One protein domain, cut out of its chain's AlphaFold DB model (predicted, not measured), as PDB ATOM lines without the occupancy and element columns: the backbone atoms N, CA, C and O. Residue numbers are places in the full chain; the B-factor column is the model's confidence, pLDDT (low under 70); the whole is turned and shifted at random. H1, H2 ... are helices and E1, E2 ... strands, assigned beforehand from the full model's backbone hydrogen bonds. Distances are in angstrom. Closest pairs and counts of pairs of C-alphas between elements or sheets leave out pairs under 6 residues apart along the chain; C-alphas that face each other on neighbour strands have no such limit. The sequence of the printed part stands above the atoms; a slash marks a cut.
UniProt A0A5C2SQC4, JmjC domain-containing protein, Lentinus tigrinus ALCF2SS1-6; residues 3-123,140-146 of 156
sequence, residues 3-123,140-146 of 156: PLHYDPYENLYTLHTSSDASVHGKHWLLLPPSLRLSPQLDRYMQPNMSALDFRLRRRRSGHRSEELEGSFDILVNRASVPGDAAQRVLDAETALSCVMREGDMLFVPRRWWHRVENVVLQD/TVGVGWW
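Overview. This is residues 3 to 123 and 140 to 146 of the 156 residues of the protein "JmjC domain-containing protein" of Lentinus tigrinus ALCF2SS1-6 (UniProt A0A5C2SQC4). The model is a sandwich of two antiparallel sheets face to face, with the four strands E1, E8, E3 and E6 in one and the three strands E7, E2 and E9 in the other, their strands running nearly along each other. The other face of the larger sheet is covered by a hairpin, E4 and E5, which makes a thinner third layer, and the small helix H1 lies by the end of E5. The printed part has 128 residues, with nine named strands and one named helix in the order E1 E2 E3 E4 E5 H1 E6 E7 E8 E9; the class is mostly strand, though under half of the residues are in named elements. Long loops, residues 32 to 53 and 59 to 71, reach outward from the layers, yet the whole is compact, with a radius of gyration of the C-alphas of 15.4 A and spans of 41 by 36 by 23 A.

Along the chain. The larger sheet holds E1, residues 3 to 6, which begins at C-alpha 3 (13.673, 36.468, -34.884); E8, residues 113 to 120, 22.9 A long; E3, residues 24 to 31, 23.3 A long, from C-alpha 24 at (17.487, 20.740, -24.563); and E6, residues 96 to 100, 12.9 A long. The smaller sheet holds E7, residues 105 to 108; E2, residues 10 to 18, the longest strand at 24.2 A; and E9, residues 140 to 146, 19.5 A long, which ends at C-alpha 146 (0.501, 25.725, -41.448). E4 is residues 54 to 58, E5 residues 72 to 76 and H1 residues 85 to 91, 9.9 A long.

Arrangement. In the larger sheet the order is E1, E8, E3, E6, with E1 and E6 as edge strands; it is only just strongly twisted, its C-alphas lying up to 4.4 A off the best plane. E8 and E3 are antiparallel at 159 degrees, with N 27 and O 117 within hydrogen-bond range at 2.8 A. E3 and E6 are antiparallel at 161 degrees, with N 28 and O 98 at 2.8 A. E1 and E8 are antiparallel at 141 degrees, with N 114 and O 5 at 2.7 A. The sheet E7, E2, E9 faces it in the sandwich, two sheets face to face, with best planes 10 degrees apart and the facing parts 10.2 A centre to centre. E2 and E9 are antiparallel, with N 14 and O 143 at 2.8 A; E7 and E2 are antiparallel, with N 13 and O 106 at 2.8 A. Between the sheets, the closest C-alphas of E2 and E3 are those of Ser 18 and His 24, 6.4 A apart. A jelly roll, one long hairpin wound over both sheets, pairs E1 with E8, E2 with E7, E3 with E6 and E4 with E5. E4 and E5 form a hairpin, with N 57 and O 73 at 2.9 A; E4 and E8 are near each other, with 6 pairs of C-alphas within 10 A, and so are E5 and E6, with 5. H1 is on neither sheet of the sandwich; its closest C-alphas to E5 are those of Ala 86 and Val 76, 6.8 A apart. In H1 every O i to N i+4 pair is within hydrogen-bond range.

Size, cuts and confidence. The two C-alphas farthest apart are those of Arg 43 and His 63, 49.2 A. Residues 124 to 139 are not printed, and C-alphas 123 and 140 are 18.0 A apart across this cut, which falls in the link from E8 to E9. The links E3 to E4 and E4 to E5 are long, with 22 and 13 residues. The mean pLDDT of the printed part is 83.2; residues 38 to 45, 61 to 70, 81 to 84, 92 to 93 and 123 are under 70.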
ATOM      1  N   PRO A   3      14.033  35.118 -35.325       90.19
ATOM      2  CA  PRO A   3      13.673  36.468 -34.884       90.19
ATOM      3  C   PRO A   3      12.169  36.630 -34.634       90.19
ATOM      4  O   PRO A   3      11.371  35.779 -35.021       90.19
ATOM      5  N   LEU A   4      11.767  37.735 -34.001       91.94
ATOM      6  CA  LEU A   4      10.352  38.014 -33.767       91.94
ATOM      7  C   LEU A   4       9.630  38.277 -35.098       91.94
ATOM      8  O   LEU A   4       9.933  39.244 -35.798       91.94
ATOM      9  N   HIS A   5       8.654  37.441 -35.425       93.19
ATOM     10  CA  HIS A   5       7.855  37.555 -36.644       93.19
ATOM     11  C   HIS A   5       6.456  36.976 -36.434       93.19
ATOM     12  O   HIS A   5       6.192  36.386 -35.393       93.19
ATOM     13  N   TYR A   6       5.547  37.138 -37.390       94.38
ATOM     14  CA  TYR A   6       4.261  36.438 -37.381       94.38
ATOM     15  C   TYR A   6       4.020  35.679 -38.683       94.38
ATOM     16  O   TYR A   6       4.482  36.083 -39.752       94.38
ATOM     17  N   ASP A   7       3.208  34.628 -38.605       93.69
ATOM     18  CA  ASP A   7       2.751  33.885 -39.777       93.69
ATOM     19  C   ASP A   7       1.357  34.353 -40.225       93.69
ATOM     20  O   ASP A   7       0.492  34.674 -39.398       93.69
ATOM     21  N   PRO A   8       1.075  34.384 -41.542       92.44
ATOM     22  CA  PRO A   8      -0.251  34.714 -42.056       92.44
ATOM     23  C   PRO A   8      -1.252  33.553 -41.928       92.44
ATOM     24  O   PRO A   8      -2.400  33.723 -42.350       92.44
ATOM     25  N   TYR A   9      -0.845  32.420 -41.351       94.38
ATOM     26  CA  TYR A   9      -1.606  31.177 -41.193       94.38
ATOM     27  C   TYR A   9      -1.694  30.776 -39.717       94.38
ATOM     28  O   TYR A   9      -0.911  31.266 -38.907       94.38
ATOM     29  N   GLU A  10      -2.625  29.883 -39.382       95.44
ATOM     30  CA  GLU A  10      -2.555  29.147 -38.115       95.44
ATOM     31  C   GLU A  10      -1.367  28.180 -38.180       95.44
ATOM     32  O   GLU A  10      -1.083  27.641 -39.256       95.44
ATOM     33  N   ASN A  11      -0.683  27.947 -37.059       96.44
ATOM     34  CA  ASN A  11       0.463  27.042 -37.010       96.44
ATOM     35  C   ASN A  11       0.354  26.091 -35.812       96.44
ATOM     36  O   ASN A  11       0.180  26.525 -34.675       96.44
ATOM     37  N   LEU A  12       0.459  24.788 -36.065       97.06
ATOM     38  CA  LEU A  12       0.635  23.780 -35.024       97.06
ATOM     39  C   LEU A  12       2.081  23.299 -35.053       97.06
ATOM     40  O   LEU A  12       2.490  22.571 -35.960       97.06
ATOM     41  N   TYR A  13       2.851  23.715 -34.055       97.31
ATOM     42  CA  TYR A  13       4.251  23.358 -33.922       97.31
ATOM     43  C   TYR A  13       4.414  22.173 -32.980       97.31
ATOM     44  O   TYR A  13       3.817  22.141 -31.911       97.31
ATOM     45  N   THR A  14       5.253  21.214 -33.346       97.31
ATOM     46  CA  THR A  14       5.655  20.101 -32.477       97.31
ATOM     47  C   THR A  14       7.167  20.098 -32.349       97.31
ATOM     48  O   THR A  14       7.867  20.123 -33.366       97.31
ATOM     49  N   LEU A  15       7.690  20.045 -31.124       96.19
ATOM     50  CA  LEU A  15       9.112  19.789 -30.933       96.19
ATOM     51  C   LEU A  15       9.342  18.278 -31.038       96.19
ATOM     52  O   LEU A  15       9.016  17.522 -30.132       96.19
ATOM     53  N   HIS A  16       9.847  17.838 -32.188       94.56
ATOM     54  CA  HIS A  16       9.863  16.427 -32.555       94.56
ATOM     55  C   HIS A  16      11.006  15.655 -31.901       94.56
ATOM     56  O   HIS A  16      10.781  14.557 -31.412       94.56
ATOM     57  N   THR A  17      12.222  16.206 -31.920       94.25
ATOM     58  CA  THR A  17      13.395  15.533 -31.353       94.25
ATOM     59  C   THR A  17      14.488  16.523 -30.956       94.25
ATOM     60  O   THR A  17      14.548  17.649 -31.461       94.25
ATOM     61  N   SER A  18      15.353  16.119 -30.037       92.19
ATOM     62  CA  SER A  18      16.483  16.885 -29.527       92.19
ATOM     63  C   SER A  18      17.720  16.004 -29.344       92.19
ATOM     64  O   SER A  18      17.619  14.782 -29.281       92.19
ATOM     65  N   SER A  19      18.905  16.616 -29.245       92.06
ATOM     66  CA  SER A  19      20.140  15.868 -28.960       92.06
ATOM     67  C   SER A  19      20.126  15.193 -27.587       92.06
ATOM     68  O   SER A  19      20.797  14.183 -27.406       92.06
ATOM     69  N   ASP A  20      19.385  15.769 -26.637       90.12
ATOM     70  CA  ASP A  20      19.092  15.212 -25.317       90.12
ATOM     71  C   ASP A  20      17.808  15.874 -24.788       90.12
ATOM     72  O   ASP A  20      17.807  17.064 -24.454       90.12
ATOM     73  N   ALA A  21      16.720  15.104 -24.709       88.31
ATOM     74  CA  ALA A  21      15.395  15.586 -24.310       88.31
ATOM     75  C   ALA A  21      15.323  16.077 -22.857       88.31
ATOM     76  O   ALA A  21      14.410  16.825 -22.502       88.31
ATOM     77  N   SER A  22      16.278  15.679 -22.013       85.88
ATOM     78  CA  SER A  22      16.360  16.126 -20.621       85.88
ATOM     79  C   SER A  22      17.109  17.452 -20.465       85.88
ATOM     80  O   SER A  22      16.925  18.153 -19.467       85.88
ATOM     81  N   VAL A  23      17.919  17.823 -21.463       86.69
ATOM     82  CA  VAL A  23      18.820  18.982 -21.412       86.69
ATOM     83  C   VAL A  23      18.414  20.077 -22.389       86.69
ATOM     84  O   VAL A  23      18.685  21.243 -22.115       86.69
ATOM     85  N   HIS A  24      17.756  19.767 -23.505       90.19
ATOM     86  CA  HIS A  24      17.487  20.740 -24.563       90.19
ATOM     87  C   HIS A  24      15.998  20.935 -24.834       90.19
ATOM     88  O   HIS A  24      15.201  20.004 -24.817       90.19
ATOM     89  N   GLY A  25      15.629  22.176 -25.144       92.25
ATOM     90  CA  GLY A  25      14.267  22.541 -25.515       92.25
ATOM     91  C   GLY A  25      14.218  23.771 -26.412       92.25
ATOM     92  O   GLY A  25      15.247  24.270 -26.887       92.25
ATOM     93  N   LYS A  26      13.009  24.280 -26.642       93.50
ATOM     94  CA  LYS A  26      12.781  25.551 -27.339       93.50
ATOM     95  C   LYS A  26      11.980  26.497 -26.468       93.50
ATOM     96  O   LYS A  26      10.854  26.186 -26.100       93.50
ATOM     97  N   HIS A  27      12.527  27.670 -26.191       93.75
ATOM     98  CA  HIS A  27      11.761  28.749 -25.593       93.75
ATOM     99  C   HIS A  27      10.975  29.487 -26.677       93.75
ATOM    100  O   HIS A  27      11.541  29.925 -27.685       93.75
ATOM    101  N   TRP A  28       9.689  29.682 -26.415       95.12
ATOM    102  CA  TRP A  28       8.768  30.455 -27.229       95.12
ATOM    103  C   TRP A  28       8.333  31.704 -26.476       95.12
ATOM    104  O   TRP A  28       7.926  31.638 -25.321       95.12
ATOM    105  N   LEU A  29       8.420  32.844 -27.152       93.94
ATOM    106  CA  LEU A  29       7.730  34.071 -26.769       93.94
ATOM    107  C   LEU A  29       6.588  34.281 -27.757       93.94
ATOM    108  O   LEU A  29       6.823  34.183 -28.959       93.94
ATOM    109  N   LEU A  30       5.401  34.597 -27.252       94.75
ATOM    110  CA  LEU A  30       4.186  34.867 -28.009       94.75
ATOM    111  C   LEU A  30       3.629  36.232 -27.606       94.75
ATOM    112  O   LEU A  30       3.452  36.515 -26.421       94.75
ATOM    113  N   LEU A  31       3.332  37.069 -28.597       93.25
ATOM    114  CA  LEU A  31       2.729  38.382 -28.395       93.25
ATOM    115  C   LEU A  31       1.476  38.527 -29.271       93.25
ATOM    116  O   LEU A  31       1.486  38.116 -30.440       93.25
ATOM    117  N   PRO A  32       0.397  39.134 -28.748       92.75
ATOM    118  CA  PRO A  32      -0.845  39.257 -29.493       92.75
ATOM    119  C   PRO A  32      -0.712  40.220 -30.686       92.75
ATOM    120  O   PRO A  32       0.051  41.190 -30.634       92.75
ATOM    121  N   PRO A  33      -1.524  40.039 -31.744       90.75
ATOM    122  CA  PRO A  33      -1.520  40.907 -32.926       90.75
ATOM    123  C   PRO A  33      -1.992  42.345 -32.646       90.75
ATOM    124  O   PRO A  33      -1.812  43.229 -33.485       90.75
ATOM    125  N   SER A  34      -2.605  42.604 -31.484       88.38
ATOM    126  CA  SER A  34      -2.944  43.959 -31.029       88.38
ATOM    127  C   SER A  34      -1.696  44.824 -30.821       88.38
ATOM    128  O   SER A  34      -1.759  46.045 -30.987       88.38
ATOM    129  N   LEU A  35      -0.548  44.199 -30.537       86.19
ATOM    130  CA  LEU A  35       0.747  44.861 -30.540       86.19
ATOM    131  C   LEU A  35       1.178  45.096 -31.987       86.19
ATOM    132  O   LEU A  35       1.677  44.217 -32.690       86.19
ATOM    133  N   ARG A  36       0.960  46.327 -32.449       81.75
ATOM    134  CA  ARG A  36       1.443  46.804 -33.746       81.75
ATOM    135  C   ARG A  36       2.938  47.078 -33.652       81.75
ATOM    136  O   ARG A  36       3.355  48.213 -33.417       81.75
ATOM    137  N   LEU A  37       3.723  46.017 -33.780       81.75
ATOM    138  CA  LEU A  37       5.175  46.081 -33.832       81.75
ATOM    139  C   LEU A  37       5.546  46.453 -35.266       81.75
ATOM    140  O   LEU A  37       5.337  45.672 -36.192       81.75
ATOM    141  N   SER A  38       5.974  47.701 -35.463       69.25
ATOM    142  CA  SER A  38       6.283  48.214 -36.796       69.25
ATOM    143  C   SER A  38       7.348  47.336 -37.461       69.25
ATOM    144  O   SER A  38       8.364  47.046 -36.818       69.25
ATOM    145  N   PRO A  39       7.156  46.928 -38.727       61.75
ATOM    146  CA  PRO A  39       8.220  46.291 -39.480       61.75
ATOM    147  C   PRO A  39       9.379  47.273 -39.648       61.75
ATOM    148  O   PRO A  39       9.182  48.486 -39.763       61.75
ATOM    149  N   GLN A  40      10.598  46.745 -39.625       62.03
ATOM    150  CA  GLN A  40      11.798  47.540 -39.850       62.03
ATOM    151  C   GLN A  40      11.722  48.123 -41.272       62.03
ATOM    152  O   GLN A  40      11.509  47.392 -42.233       62.03
ATOM    153  N   LEU A  41      11.844  49.448 -41.397       56.22
ATOM    154  CA  LEU A  41      11.683  50.200 -42.654       56.22
ATOM    155  C   LEU A  41      12.797  49.949 -43.687       56.22
ATOM    156  O   LEU A  41      12.785  50.563 -44.757       56.22
ATOM    157  N   ASP A  42      13.742  49.054 -43.398       59.25
ATOM    158  CA  ASP A  42      14.730  48.637 -44.381       59.25
ATOM    159  C   ASP A  42      14.056  47.805 -45.474       59.25
ATOM    160  O   ASP A  42      13.451  46.765 -45.213       59.25
ATOM    161  N   ARG A  43      14.188  48.267 -46.724       54.06
ATOM    162  CA  ARG A  43      13.518  47.746 -47.937       54.06
ATOM    163  C   ARG A  43      13.726  46.250 -48.229       54.06
ATOM    164  O   ARG A  43      13.137  45.744 -49.179       54.06
ATOM    165  N   TYR A  44      14.547  45.557 -47.446       57.25
ATOM    166  CA  TYR A  44      14.905  44.151 -47.623       57.25
ATOM    167  C   TYR A  44      14.356  43.222 -46.529       57.25
ATOM    168  O   TYR A  44      14.560  42.013 -46.607       57.25
ATOM    169  N   MET A  45      13.657  43.752 -45.520       66.19
ATOM    170  CA  MET A  45      13.054  42.956 -44.448       66.19
ATOM    171  C   MET A  45      11.605  42.582 -44.774       66.19
ATOM    172  O   MET A  45      10.845  43.367 -45.343       66.19
ATOM    173  N   GLN A  46      11.213  41.357 -44.420       79.12
ATOM    174  CA  GLN A  46       9.845  40.894 -44.632       79.12
ATOM    175  C   GLN A  46       8.875  41.690 -43.734       79.12
ATOM    176  O   GLN A  46       9.180  41.938 -42.565       79.12
ATOM    177  N   PRO A  47       7.685  42.080 -44.231       83.00
ATOM    178  CA  PRO A  47       6.752  42.957 -43.511       83.00
ATOM    179  C   PRO A  47       6.149  42.326 -42.245       83.00
ATOM    180  O   PRO A  47       5.451  42.993 -41.481       83.00
ATOM    181  N   ASN A  48       6.377  41.033 -42.041       89.38
ATOM    182  CA  ASN A  48       5.943  40.264 -40.888       89.38
ATOM    183  C   ASN A  48       7.047  40.056 -39.843       89.38
ATOM    184  O   ASN A  48       6.826  39.289 -38.915       89.38
ATOM    185  N   MET A  49       8.201  40.720 -39.965       88.75
ATOM    186  CA  MET A  49       9.292  40.678 -38.986       88.75
ATOM    187  C   MET A  49       9.379  41.982 -38.189       88.75
ATOM    188  O   MET A  49       9.149  43.068 -38.720       88.75
ATOM    189  N   SER A  50       9.730  41.878 -36.909       87.19
ATOM    190  CA  SER A  50       9.964  43.023 -36.029       87.19
ATOM    191  C   SER A  50      11.455  43.218 -35.765       87.19
ATOM    192  O   SER A  50      12.208  42.257 -35.630       87.19
ATOM    193  N   ALA A  51      11.851  44.480 -35.623       84.19
ATOM    194  CA  ALA A  51      13.189  44.886 -35.206       84.19
ATOM    195  C   ALA A  51      13.468  44.661 -33.708       84.19
ATOM    196  O   ALA A  51      14.610  44.797 -33.275       84.19
ATOM    197  N   LEU A  52      12.433  44.366 -32.908       85.62
ATOM    198  CA  LEU A  52      12.597  44.141 -31.475       85.62
ATOM    199  C   LEU A  52      13.461  42.908 -31.218       85.62
ATOM    200  O   LEU A  52      13.110  41.787 -31.589       85.62
ATOM    201  N   ASP A  53      14.562  43.139 -30.513       85.62
ATOM    202  CA  ASP A  53      15.467  42.092 -30.064       85.62
ATOM    203  C   ASP A  53      15.162  41.696 -28.614       85.62
ATOM    204  O   ASP A  53      15.003  42.538 -27.722       85.62
ATOM    205  N   PHE A  54      15.103  40.387 -28.386       86.75
ATOM    206  CA  PHE A  54      14.832  39.784 -27.089       86.75
ATOM    207  C   PHE A  54      15.963  38.836 -26.728       86.75
ATOM    208  O   PHE A  54      16.405  38.027 -27.551       86.75
ATOM    209  N   ARG A  55      16.361  38.872 -25.460       87.62
ATOM    210  CA  ARG A  55      17.341  37.963 -24.871       87.62
ATOM    211  C   ARG A  55      16.699  37.182 -23.744       87.62
ATOM    212  O   ARG A  55      15.858  37.709 -23.022       87.62
ATOM    213  N   LEU A  56      17.117  35.937 -23.584       87.44
ATOM    214  CA  LEU A  56      16.679  35.107 -22.474       87.44
ATOM    215  C   LEU A  56      17.735  35.127 -21.382       87.44
ATOM    216  O   LEU A  56      18.929  34.985 -21.647       87.44
ATOM    217  N   ARG A  57      17.287  35.281 -20.141       86.62
ATOM    218  CA  ARG A  57      18.110  35.075 -18.957       86.62
ATOM    219  C   ARG A  57      17.455  33.995 -18.122       86.62
ATOM    220  O   ARG A  57      16.340  34.174 -17.651       86.62
ATOM    221  N   ARG A  58      18.147  32.880 -17.916       82.31
ATOM    222  CA  ARG A  58      17.649  31.824 -17.037       82.31
ATOM    223  C   ARG A  58      17.451  32.370 -15.622       82.31
ATOM    224  O   ARG A  58      18.349  33.033 -15.091       82.31
ATOM    225  N   ARG A  59      16.296  32.095 -15.017       81.12
ATOM    226  CA  ARG A  59      16.056  32.445 -13.617       81.12
ATOM    227  C   ARG A  59      16.842  31.469 -12.745       81.12
ATOM    228  O   ARG A  59      16.756  30.256 -12.924       81.12
ATOM    229  N   ARG A  60      17.670  31.989 -11.837       75.00
ATOM    230  CA  ARG A  60      18.393  31.146 -10.875       75.00
ATOM    231  C   ARG A  60      17.409  30.717  -9.795       75.00
ATOM    232  O   ARG A  60      16.766  31.584  -9.211       75.00
ATOM    233  N   SER A  61      17.320  29.414  -9.529       62.28
ATOM    234  CA  SER A  61      16.497  28.878  -8.443       62.28
ATOM    235  C   SER A  61      17.004  29.424  -7.106       62.28
ATOM    236  O   SER A  61      18.033  29.000  -6.581       62.28
ATOM    237  N   GLY A  62      16.324  30.447  -6.594       56.62
ATOM    238  CA  GLY A  62      16.625  31.094  -5.327       56.62
ATOM    239  C   GLY A  62      15.521  30.806  -4.322       56.62
ATOM    240  O   GLY A  62      14.588  31.584  -4.212       56.62
ATOM    241  N   HIS A  63      15.628  29.685  -3.606       49.41
ATOM    242  CA  HIS A  63      15.015  29.388  -2.297       49.41
ATOM    243  C   HIS A  63      13.611  29.953  -1.956       49.41
ATOM    244  O   HIS A  63      13.346  30.284  -0.800       49.41
ATOM    245  N   ARG A  64      12.672  30.012  -2.907       47.31
ATOM    246  CA  ARG A  64      11.231  30.146  -2.638       47.31
ATOM    247  C   ARG A  64      10.422  29.326  -3.649       47.31
ATOM    248  O   ARG A  64      10.656  29.426  -4.843       47.31
ATOM    249  N   SER A  65       9.536  28.497  -3.092       50.50
ATOM    250  CA  SER A  65       8.497  27.625  -3.661       50.50
ATOM    251  C   SER A  65       8.201  27.660  -5.167       50.50
ATOM    252  O   SER A  65       7.947  28.711  -5.740       50.50
ATOM    253  N   GLU A  66       8.076  26.452  -5.729       53.28
ATOM    254  CA  GLU A  66       7.250  26.091  -6.901       53.28
ATOM    255  C   GLU A  66       7.517  26.816  -8.234       53.28
ATOM    256  O   GLU A  66       6.695  26.753  -9.147       53.28
ATOM    257  N   GLU A  67       8.674  27.456  -8.420       54.38
ATOM    258  CA  GLU A  67       9.060  27.890  -9.765       54.38
ATOM    259  C   GLU A  67       9.373  26.677 -10.654       54.38
ATOM    260  O   GLU A  67      10.250  25.870 -10.341       54.38
ATOM    261  N   LEU A  68       8.653  26.572 -11.780       57.28
ATOM    262  CA  LEU A  68       8.887  25.587 -12.836       57.28
ATOM    263  C   LEU A  68      10.376  25.545 -13.201       57.28
ATOM    264  O   LEU A  68      10.957  26.533 -13.663       57.28
ATOM    265  N   GLU A  69      10.983  24.383 -12.986       61.44
ATOM    266  CA  GLU A  69      12.359  24.088 -13.361       61.44
ATOM    267  C   GLU A  69      12.587  24.433 -14.845       61.44
ATOM    268  O   GLU A  69      11.900  23.920 -15.732       61.44
ATOM    269  N   GLY A  70      13.538  25.334 -15.118       65.94
ATOM    270  CA  GLY A  70      13.815  25.823 -16.475       65.94
ATOM    271  C   GLY A  70      13.064  27.098 -16.882       65.94
ATOM    272  O   GLY A  70      12.859  27.317 -18.073       65.94
ATOM    273  N   SER A  71      12.655  27.945 -15.933       79.19
ATOM    274  CA  SER A  71      12.068  29.257 -16.241       79.19
ATOM    275  C   SER A  71      13.103  30.288 -16.737       79.19
ATOM    276  O   SER A  71      14.277  30.298 -16.343       79.19
ATOM    277  N   PHE A  72      12.661  31.177 -17.632       84.88
ATOM    278  CA  PHE A  72      13.482  32.223 -18.245       84.88
ATOM    279  C   PHE A  72      12.823  33.592 -18.078       84.88
ATOM    280  O   PHE A  72      11.638  33.762 -18.353       84.88
ATOM    281  N   ASP A  73      13.616  34.586 -17.683       85.88
ATOM    282  CA  ASP A  73      13.262  35.990 -17.820       85.88
ATOM    283  C   ASP A  73      13.510  36.433 -19.268       85.88
ATOM    284  O   ASP A  73      14.562  36.154 -19.857       85.88
ATOM    285  N   ILE A  74      12.559  37.175 -19.828       85.94
ATOM    286  CA  ILE A  74      12.658  37.752 -21.169       85.94
ATOM    287  C   ILE A  74      13.115  39.204 -21.038       85.94
ATOM    288  O   ILE A  74      12.440  40.037 -20.437       85.94
ATOM    289  N   LEU A  75      14.272  39.514 -21.611       86.94
ATOM    290  CA  LEU A  75      14.872  40.842 -21.598       86.94
ATOM    291  C   LEU A  75      14.700  41.493 -22.969       86.94
ATOM    292  O   LEU A  75      15.154  40.954 -23.976       86.94
ATOM    293  N   VAL A  76      14.078  42.669 -23.009       85.06
ATOM    294  CA  VAL A  76      13.911  43.450 -24.243       85.06
ATOM    295  C   VAL A  76      15.102  44.386 -24.417       85.06
ATOM    296  O   VAL A  76      15.398  45.198 -23.536       85.06
ATOM    297  N   ASN A  77      15.775  44.320 -25.564       82.62
ATOM    298  CA  ASN A  77      16.821  45.275 -25.903       82.62
ATOM    299  C   ASN A  77      16.187  46.606 -26.330       82.62
ATOM    300  O   ASN A  77      15.812  46.789 -27.488       82.62
ATOM    301  N   ARG A  78      16.088  47.562 -25.404       77.00
ATOM    302  CA  ARG A  78      15.472  48.879 -25.658       77.00
ATOM    303  C   ARG A  78      16.178  49.695 -26.743       77.00
ATOM    304  O   ARG A  78      15.551  50.558 -27.339       77.00
ATOM    305  N   ALA A  79      17.452  49.417 -27.021       75.38
ATOM    306  CA  ALA A  79      18.187  50.090 -28.087       75.38
ATOM    307  C   ALA A  79      17.830  49.562 -29.489       75.38
ATOM    308  O   ALA A  79      18.158  50.213 -30.477       75.38
ATOM    309  N   SER A  80      17.165  48.402 -29.592       70.50
ATOM    310  CA  SER A  80      16.830  47.780 -30.884       70.50
ATOM    311  C   SER A  80      15.714  48.499 -31.647       70.50
ATOM    312  O   SER A  80      15.631  48.360 -32.866       70.50
ATOM    313  N   VAL A  81      14.877  49.297 -30.969       64.00
ATOM    314  CA  VAL A  81      13.774  50.034 -31.601       64.00
ATOM    315  C   VAL A  81      13.577  51.403 -30.941       64.00
ATOM    316  O   VAL A  81      13.315  51.458 -29.739       64.00
ATOM    317  N   PRO A  82      13.630  52.513 -31.699       58.03
ATOM    318  CA  PRO A  82      13.236  53.829 -31.204       58.03
ATOM    319  C   PRO A  82      11.721  53.902 -30.928       58.03
ATOM    320  O   PRO A  82      10.914  53.528 -31.778       58.03
ATOM    321  N   GLY A  83      11.328  54.437 -29.766       66.50
ATOM    322  CA  GLY A  83       9.935  54.770 -29.424       66.50
ATOM    323  C   GLY A  83       9.210  53.761 -28.521       66.50
ATOM    324  O   GLY A  83       9.816  52.901 -27.887       66.50
ATOM    325  N   ASP A  84       7.880  53.861 -28.468       69.62
ATOM    326  CA  ASP A  84       7.053  53.215 -27.431       69.62
ATOM    327  C   ASP A  84       6.785  51.717 -27.659       69.62
ATOM    328  O   ASP A  84       5.998  51.105 -26.941       69.62
ATOM    329  N   ALA A  85       7.356  51.097 -28.698       72.69
ATOM    330  CA  ALA A  85       7.078  49.694 -29.022       72.69
ATOM    331  C   ALA A  85       7.651  48.733 -27.967       72.69
ATOM    332  O   ALA A  85       6.945  47.837 -27.513       72.69
ATOM    333  N   ALA A  86       8.899  48.950 -27.537       72.50
ATOM    334  CA  ALA A  86       9.517  48.153 -26.477       72.50
ATOM    335  C   ALA A  86       8.778  48.323 -25.142       72.50
ATOM    336  O   ALA A  86       8.560  47.346 -24.432       72.50
ATOM    337  N   GLN A  87       8.343  49.550 -24.830       73.56
ATOM    338  CA  GLN A  87       7.588  49.838 -23.612       73.56
ATOM    339  C   GLN A  87       6.210  49.167 -23.639       73.56
ATOM    340  O   GLN A  87       5.869  48.468 -22.697       73.56
ATOM    341  N   ARG A  88       5.483  49.229 -24.764       74.75
ATOM    342  CA  ARG A  88       4.205  48.515 -24.937       74.75
ATOM    343  C   ARG A  88       4.318  47.004 -24.772       74.75
ATOM    344  O   ARG A  88       3.361  46.394 -24.324       74.75
ATOM    345  N   VAL A  89       5.444  46.395 -25.144       77.00
ATOM    346  CA  VAL A  89       5.677  44.959 -24.909       77.00
ATOM    347  C   VAL A  89       5.926  44.670 -23.430       77.00
ATOM    348  O   VAL A  89       5.448  43.659 -22.933       77.00
ATOM    349  N   LEU A  90       6.649  45.547 -22.727       71.44
ATOM    350  CA  LEU A  90       6.887  45.416 -21.286       71.44
ATOM    351  C   LEU A  90       5.617  45.664 -20.459       71.44
ATOM    352  O   LEU A  90       5.417  44.995 -19.451       71.44
ATOM    353  N   ASP A  91       4.771  46.594 -20.899       70.81
ATOM    354  CA  ASP A  91       3.496  46.931 -20.254       70.81
ATOM    355  C   ASP A  91       2.376  45.960 -20.641       70.81
ATOM    356  O   ASP A  91       1.339  45.892 -19.982       70.81
ATOM    357  N   ALA A  92       2.552  45.217 -21.736       67.69
ATOM    358  CA  ALA A  92       1.600  44.207 -22.144       67.69
ATOM    359  C   ALA A  92       1.659  43.028 -21.169       67.69
ATOM    360  O   ALA A  92       2.433  42.091 -21.353       67.69
ATOM    361  N   GLU A  93       0.719  42.993 -20.225       67.12
ATOM    362  CA  GLU A  93       0.412  41.832 -19.367       67.12
ATOM    363  C   GLU A  93      -0.008  40.569 -20.157       67.12
ATOM    364  O   GLU A  93      -0.385  39.549 -19.590       67.12
ATOM    365  N   THR A  94       0.028  40.629 -21.490       75.81
ATOM    366  CA  THR A  94      -0.449  39.600 -22.420       75.81
ATOM    367  C   THR A  94       0.681  38.867 -23.139       75.81
ATOM    368  O   THR A  94       0.404  38.018 -23.988       75.81
ATOM    369  N   ALA A  95       1.945  39.180 -22.832       87.06
ATOM    370  CA  ALA A  95       3.065  38.391 -23.320       87.06
ATOM    371  C   ALA A  95       3.010  36.988 -22.706       87.06
ATOM    372  O   ALA A  95       3.045  36.828 -21.487       87.06
ATOM    373  N   LEU A  96       2.932  35.970 -23.560       91.12
ATOM    374  CA  LEU A  96       2.956  34.575 -23.140       91.12
ATOM    375  C   LEU A  96       4.324  33.989 -23.464       91.12
ATOM    376  O   LEU A  96       4.900  34.267 -24.519       91.12
ATOM    377  N   SER A  97       4.846  33.152 -22.577       91.44
ATOM    378  CA  SER A  97       6.056  32.392 -22.851       91.44
ATOM    379  C   SER A  97       5.947  30.969 -22.343       91.44
ATOM    380  O   SER A  97       5.241  30.674 -21.380       91.44
ATOM    381  N   CYS A  98       6.642  30.070 -23.027       93.06
ATOM    382  CA  CYS A  98       6.762  28.688 -22.604       93.06
ATOM    383  C   CYS A  98       8.083  28.094 -23.081       93.06
ATOM    384  O   CYS A  98       8.759  28.624 -23.966       93.06
ATOM    385  N   VAL A  99       8.441  26.965 -22.484       93.25
ATOM    386  CA  VAL A  99       9.544  26.127 -22.939       93.25
ATOM    387  C   VAL A  99       8.946  24.814 -23.409       93.25
ATOM    388  O   VAL A  99       8.344  24.099 -22.618       93.25
ATOM    389  N   MET A 100       9.113  24.520 -24.694       94.25
ATOM    390  CA  MET A 100       8.732  23.246 -25.287       94.25
ATOM    391  C   MET A 100       9.862  22.233 -25.123       94.25
ATOM    392  O   MET A 100      11.022  22.532 -25.440       94.25
ATOM    393  N   ARG A 101       9.501  21.034 -24.679       94.12
ATOM    394  CA  ARG A 101      10.323  19.822 -24.618       94.12
ATOM    395  C   ARG A 101       9.956  18.870 -25.752       94.12
ATOM    396  O   ARG A 101       8.983  19.076 -26.472       94.12
ATOM    397  N   GLU A 102      10.798  17.869 -25.966       94.81
ATOM    398  CA  GLU A 102      10.527  16.831 -26.957       94.81
ATOM    399  C   GLU A 102       9.154  16.185 -26.715       94.81
ATOM    400  O   GLU A 102       8.829  15.813 -25.590       94.81
ATOM    401  N   GLY A 103       8.344  16.088 -27.770       95.62
ATOM    402  CA  GLY A 103       6.961  15.612 -27.714       95.62
ATOM    403  C   GLY A 103       5.916  16.705 -27.471       95.62
ATOM    404  O   GLY A 103       4.744  16.479 -27.776       95.62
ATOM    405  N   ASP A 104       6.309  17.894 -27.001       96.25
ATOM    406  CA  ASP A 104       5.368  18.993 -26.783       96.25
ATOM    407  C   ASP A 104       4.829  19.550 -28.100       96.25
ATOM    408  O   ASP A 104       5.501  19.584 -29.140       96.25
ATOM    409  N   MET A 105       3.615  20.088 -28.007       97.06
ATOM    410  CA  MET A 105       2.910  20.726 -29.104       97.06
ATOM    411  C   MET A 105       2.421  22.114 -28.687       97.06
ATOM    412  O   MET A 105       1.900  22.300 -27.589       97.06
ATOM    413  N   LEU A 106       2.581  23.089 -29.577       97.44
ATOM    414  CA  LEU A 106       2.164  24.469 -29.377       97.44
ATOM    415  C   LEU A 106       1.332  24.926 -30.567       97.44
ATOM    416  O   LEU A 106       1.786  24.910 -31.711       97.44
ATOM    417  N   PHE A 107       0.113  25.368 -30.282       97.12
ATOM    418  CA  PHE A 107      -0.716  26.059 -31.255       97.12
ATOM    419  C   PHE A 107      -0.397  27.557 -31.229       97.12
ATOM    420  O   PHE A 107      -0.510  28.203 -30.187       97.12
ATOM    421  N   VAL A 108      -0.008  28.102 -32.378       96.62
ATOM    422  CA  VAL A 108       0.273  29.523 -32.582       96.62
ATOM    423  C   VAL A 108      -0.822  30.089 -33.476       96.62
ATOM    424  O   VAL A 108      -0.875  29.740 -34.664       96.62
ATOM    425  N   PRO A 109      -1.698  30.954 -32.937       95.81
ATOM    426  CA  PRO A 109      -2.781  31.468 -33.737       95.81
ATOM    427  C   PRO A 109      -2.277  32.412 -34.830       95.81
ATOM    428  O   PRO A 109      -1.245  33.081 -34.701       95.81
ATOM    429  N   ARG A 110      -3.050  32.525 -35.904       94.38
ATOM    430  CA  ARG A 110      -2.739  33.386 -37.042       94.38
ATOM    431  C   ARG A 110      -2.385  34.807 -36.605       94.38
ATOM    432  O   ARG A 110      -3.111  35.435 -35.832       94.38
ATOM    433  N   ARG A 111      -1.311  35.352 -37.193       93.69
ATOM    434  CA  ARG A 111      -0.773  36.707 -36.945       93.69
ATOM    435  C   ARG A 111      -0.256  36.960 -35.528       93.69
ATOM    436  O   ARG A 111       0.103  38.098 -35.232       93.69
ATOM    437  N   TRP A 112      -0.178  35.949 -34.667       95.25
ATOM    438  CA  TRP A 112       0.541  36.106 -33.411       95.25
ATOM    439  C   TRP A 112       2.033  36.235 -33.684       95.25
ATOM    440  O   TRP A 112       2.629  35.439 -34.419       95.25
ATOM    441  N   TRP A 113       2.627  37.263 -33.087       94.56
ATOM    442  CA  TRP A 113       4.065  37.434 -33.130       94.56
ATOM    443  C   TRP A 113       4.700  36.367 -32.260       94.56
ATOM    444  O   TRP A 113       4.255  36.129 -31.136       94.56
ATOM    445  N   HIS A 114       5.757  35.753 -32.760       95.19
ATOM    446  CA  HIS A 114       6.476  34.731 -32.046       95.19
ATOM    447  C   HIS A 114       7.974  34.790 -32.320       95.19
ATOM    448  O   HIS A 114       8.434  35.182 -33.394       95.19
ATOM    449  N   ARG A 115       8.746  34.423 -31.300       94.38
ATOM    450  CA  ARG A 115      10.205  34.303 -31.339       94.38
ATOM    451  C   ARG A 115      10.580  32.966 -30.727       94.38
ATOM    452  O   ARG A 115      10.071  32.616 -29.663       94.38
ATOM    453  N   VAL A 116      11.500  32.258 -31.377       93.88
ATOM    454  CA  VAL A 116      11.871  30.889 -31.000       93.88
ATOM    455  C   VAL A 116      13.379  30.767 -30.837       93.88
ATOM    456  O   VAL A 116      14.148  31.084 -31.747       93.88
ATOM    457  N   GLU A 117      13.818  30.256 -29.694       92.00
ATOM    458  CA  GLU A 117      15.233  30.042 -29.396       92.00
ATOM    459  C   GLU A 117      15.466  28.670 -28.759       92.00
ATOM    460  O   GLU A 117      14.650  28.200 -27.973       92.00
ATOM    461  N   ASN A 118      16.582  28.025 -29.108       91.62
ATOM    462  CA  ASN A 118      16.999  26.783 -28.461       91.62
ATOM    463  C   ASN A 118      17.564  27.109 -27.080       91.62
ATOM    464  O   ASN A 118      18.390  28.009 -26.959       91.62
ATOM    465  N   VAL A 119      17.154  26.359 -26.065       90.00
ATOM    466  CA  VAL A 119      17.580  26.583 -24.681       90.00
ATOM    467  C   VAL A 119      18.128  25.311 -24.049       90.00
ATOM    468  O   VAL A 119      17.789  24.201 -24.465       90.00
ATOM    469  N   VAL A 120      18.973  25.496 -23.036       88.44
ATOM    470  CA  VAL A 120      19.465  24.438 -22.150       88.44
ATOM    471  C   VAL A 120      18.648  24.475 -20.855       88.44
ATOM    472  O   VAL A 120      18.503  25.533 -20.246       88.44
ATOM    473  N   LEU A 121      18.079  23.335 -20.467       84.38
ATOM    474  CA  LEU A 121      17.099  23.179 -19.390       84.38
ATOM    475  C   LEU A 121      17.730  22.886 -18.027       84.38
ATOM    476  O   LEU A 121      17.140  23.247 -17.013       84.38
ATOM    477  N   GLN A 122      18.905  22.247 -17.994       76.19
ATOM    478  CA  GLN A 122      19.604  21.857 -16.764       76.19
ATOM    479  C   GLN A 122      20.792  22.770 -16.464       76.19
ATOM    480  O   GLN A 122      21.403  23.343 -17.363       76.19
ATOM    481  N   ASP A 123      21.108  22.961 -15.179       62.84
ATOM    482  CA  ASP A 123      22.387  23.558 -14.765       62.84
ATOM    483  C   ASP A 123      23.449  22.451 -14.813       62.84
ATOM    484  O   ASP A 123      23.829  21.873 -13.799       62.84
ATOM    485  N   THR A 140      17.878  20.899 -31.581       91.62
ATOM    486  CA  THR A 140      16.452  20.580 -31.489       91.62
ATOM    487  C   THR A 140      15.821  20.707 -32.870       91.62
ATOM    488  O   THR A 140      16.085  21.666 -33.604       91.62
ATOM    489  N   VAL A 141      14.969  19.752 -33.220       93.31
ATOM    490  CA  VAL A 141      14.227  19.684 -34.480       93.31
ATOM    491  C   VAL A 141      12.747  19.721 -34.156       93.31
ATOM    492  O   VAL A 141      12.256  18.924 -33.362       93.31
ATOM    493  N   GLY A 142      12.021  20.631 -34.796       93.06
ATOM    494  CA  GLY A 142      10.568  20.656 -34.709       93.06
ATOM    495  C   GLY A 142       9.922  20.748 -36.076       93.06
ATOM    496  O   GLY A 142      10.559  21.127 -37.059       93.06
ATOM    497  N   VAL A 143       8.651  20.377 -36.107       94.50
ATOM    498  CA  VAL A 143       7.810  20.311 -37.299       94.50
ATOM    499  C   VAL A 143       6.663  21.294 -37.111       94.50
ATOM    500  O   VAL A 143       5.991  21.263 -36.083       94.50
ATOM    501  N   GLY A 144       6.463  22.176 -38.088       93.19
ATOM    502  CA  GLY A 144       5.344  23.116 -38.125       93.19
ATOM    503  C   GLY A 144       4.340  22.721 -39.199       93.19
ATOM    504  O   GLY A 144       4.731  22.371 -40.314       93.19
ATOM    505  N   TRP A 145       3.055  22.794 -38.867       94.69
ATOM    506  CA  TRP A 145       1.954  22.596 -39.806       94.69
ATOM    507  C   TRP A 145       1.185  23.901 -39.955       94.69
ATOM    508  O   TRP A 145       0.515  24.330 -39.017       94.69
ATOM    509  N   TRP A 146       1.250  24.510 -41.138       94.56
ATOM    510  CA  TRP A 146       0.501  25.725 -41.448       94.56
ATOM    511  C   TRP A 146      -0.829  25.393 -42.106       94.56
ATOM    512  O   TRP A 146      -0.881  24.635 -43.078       94.56
TER     513      TRP A 146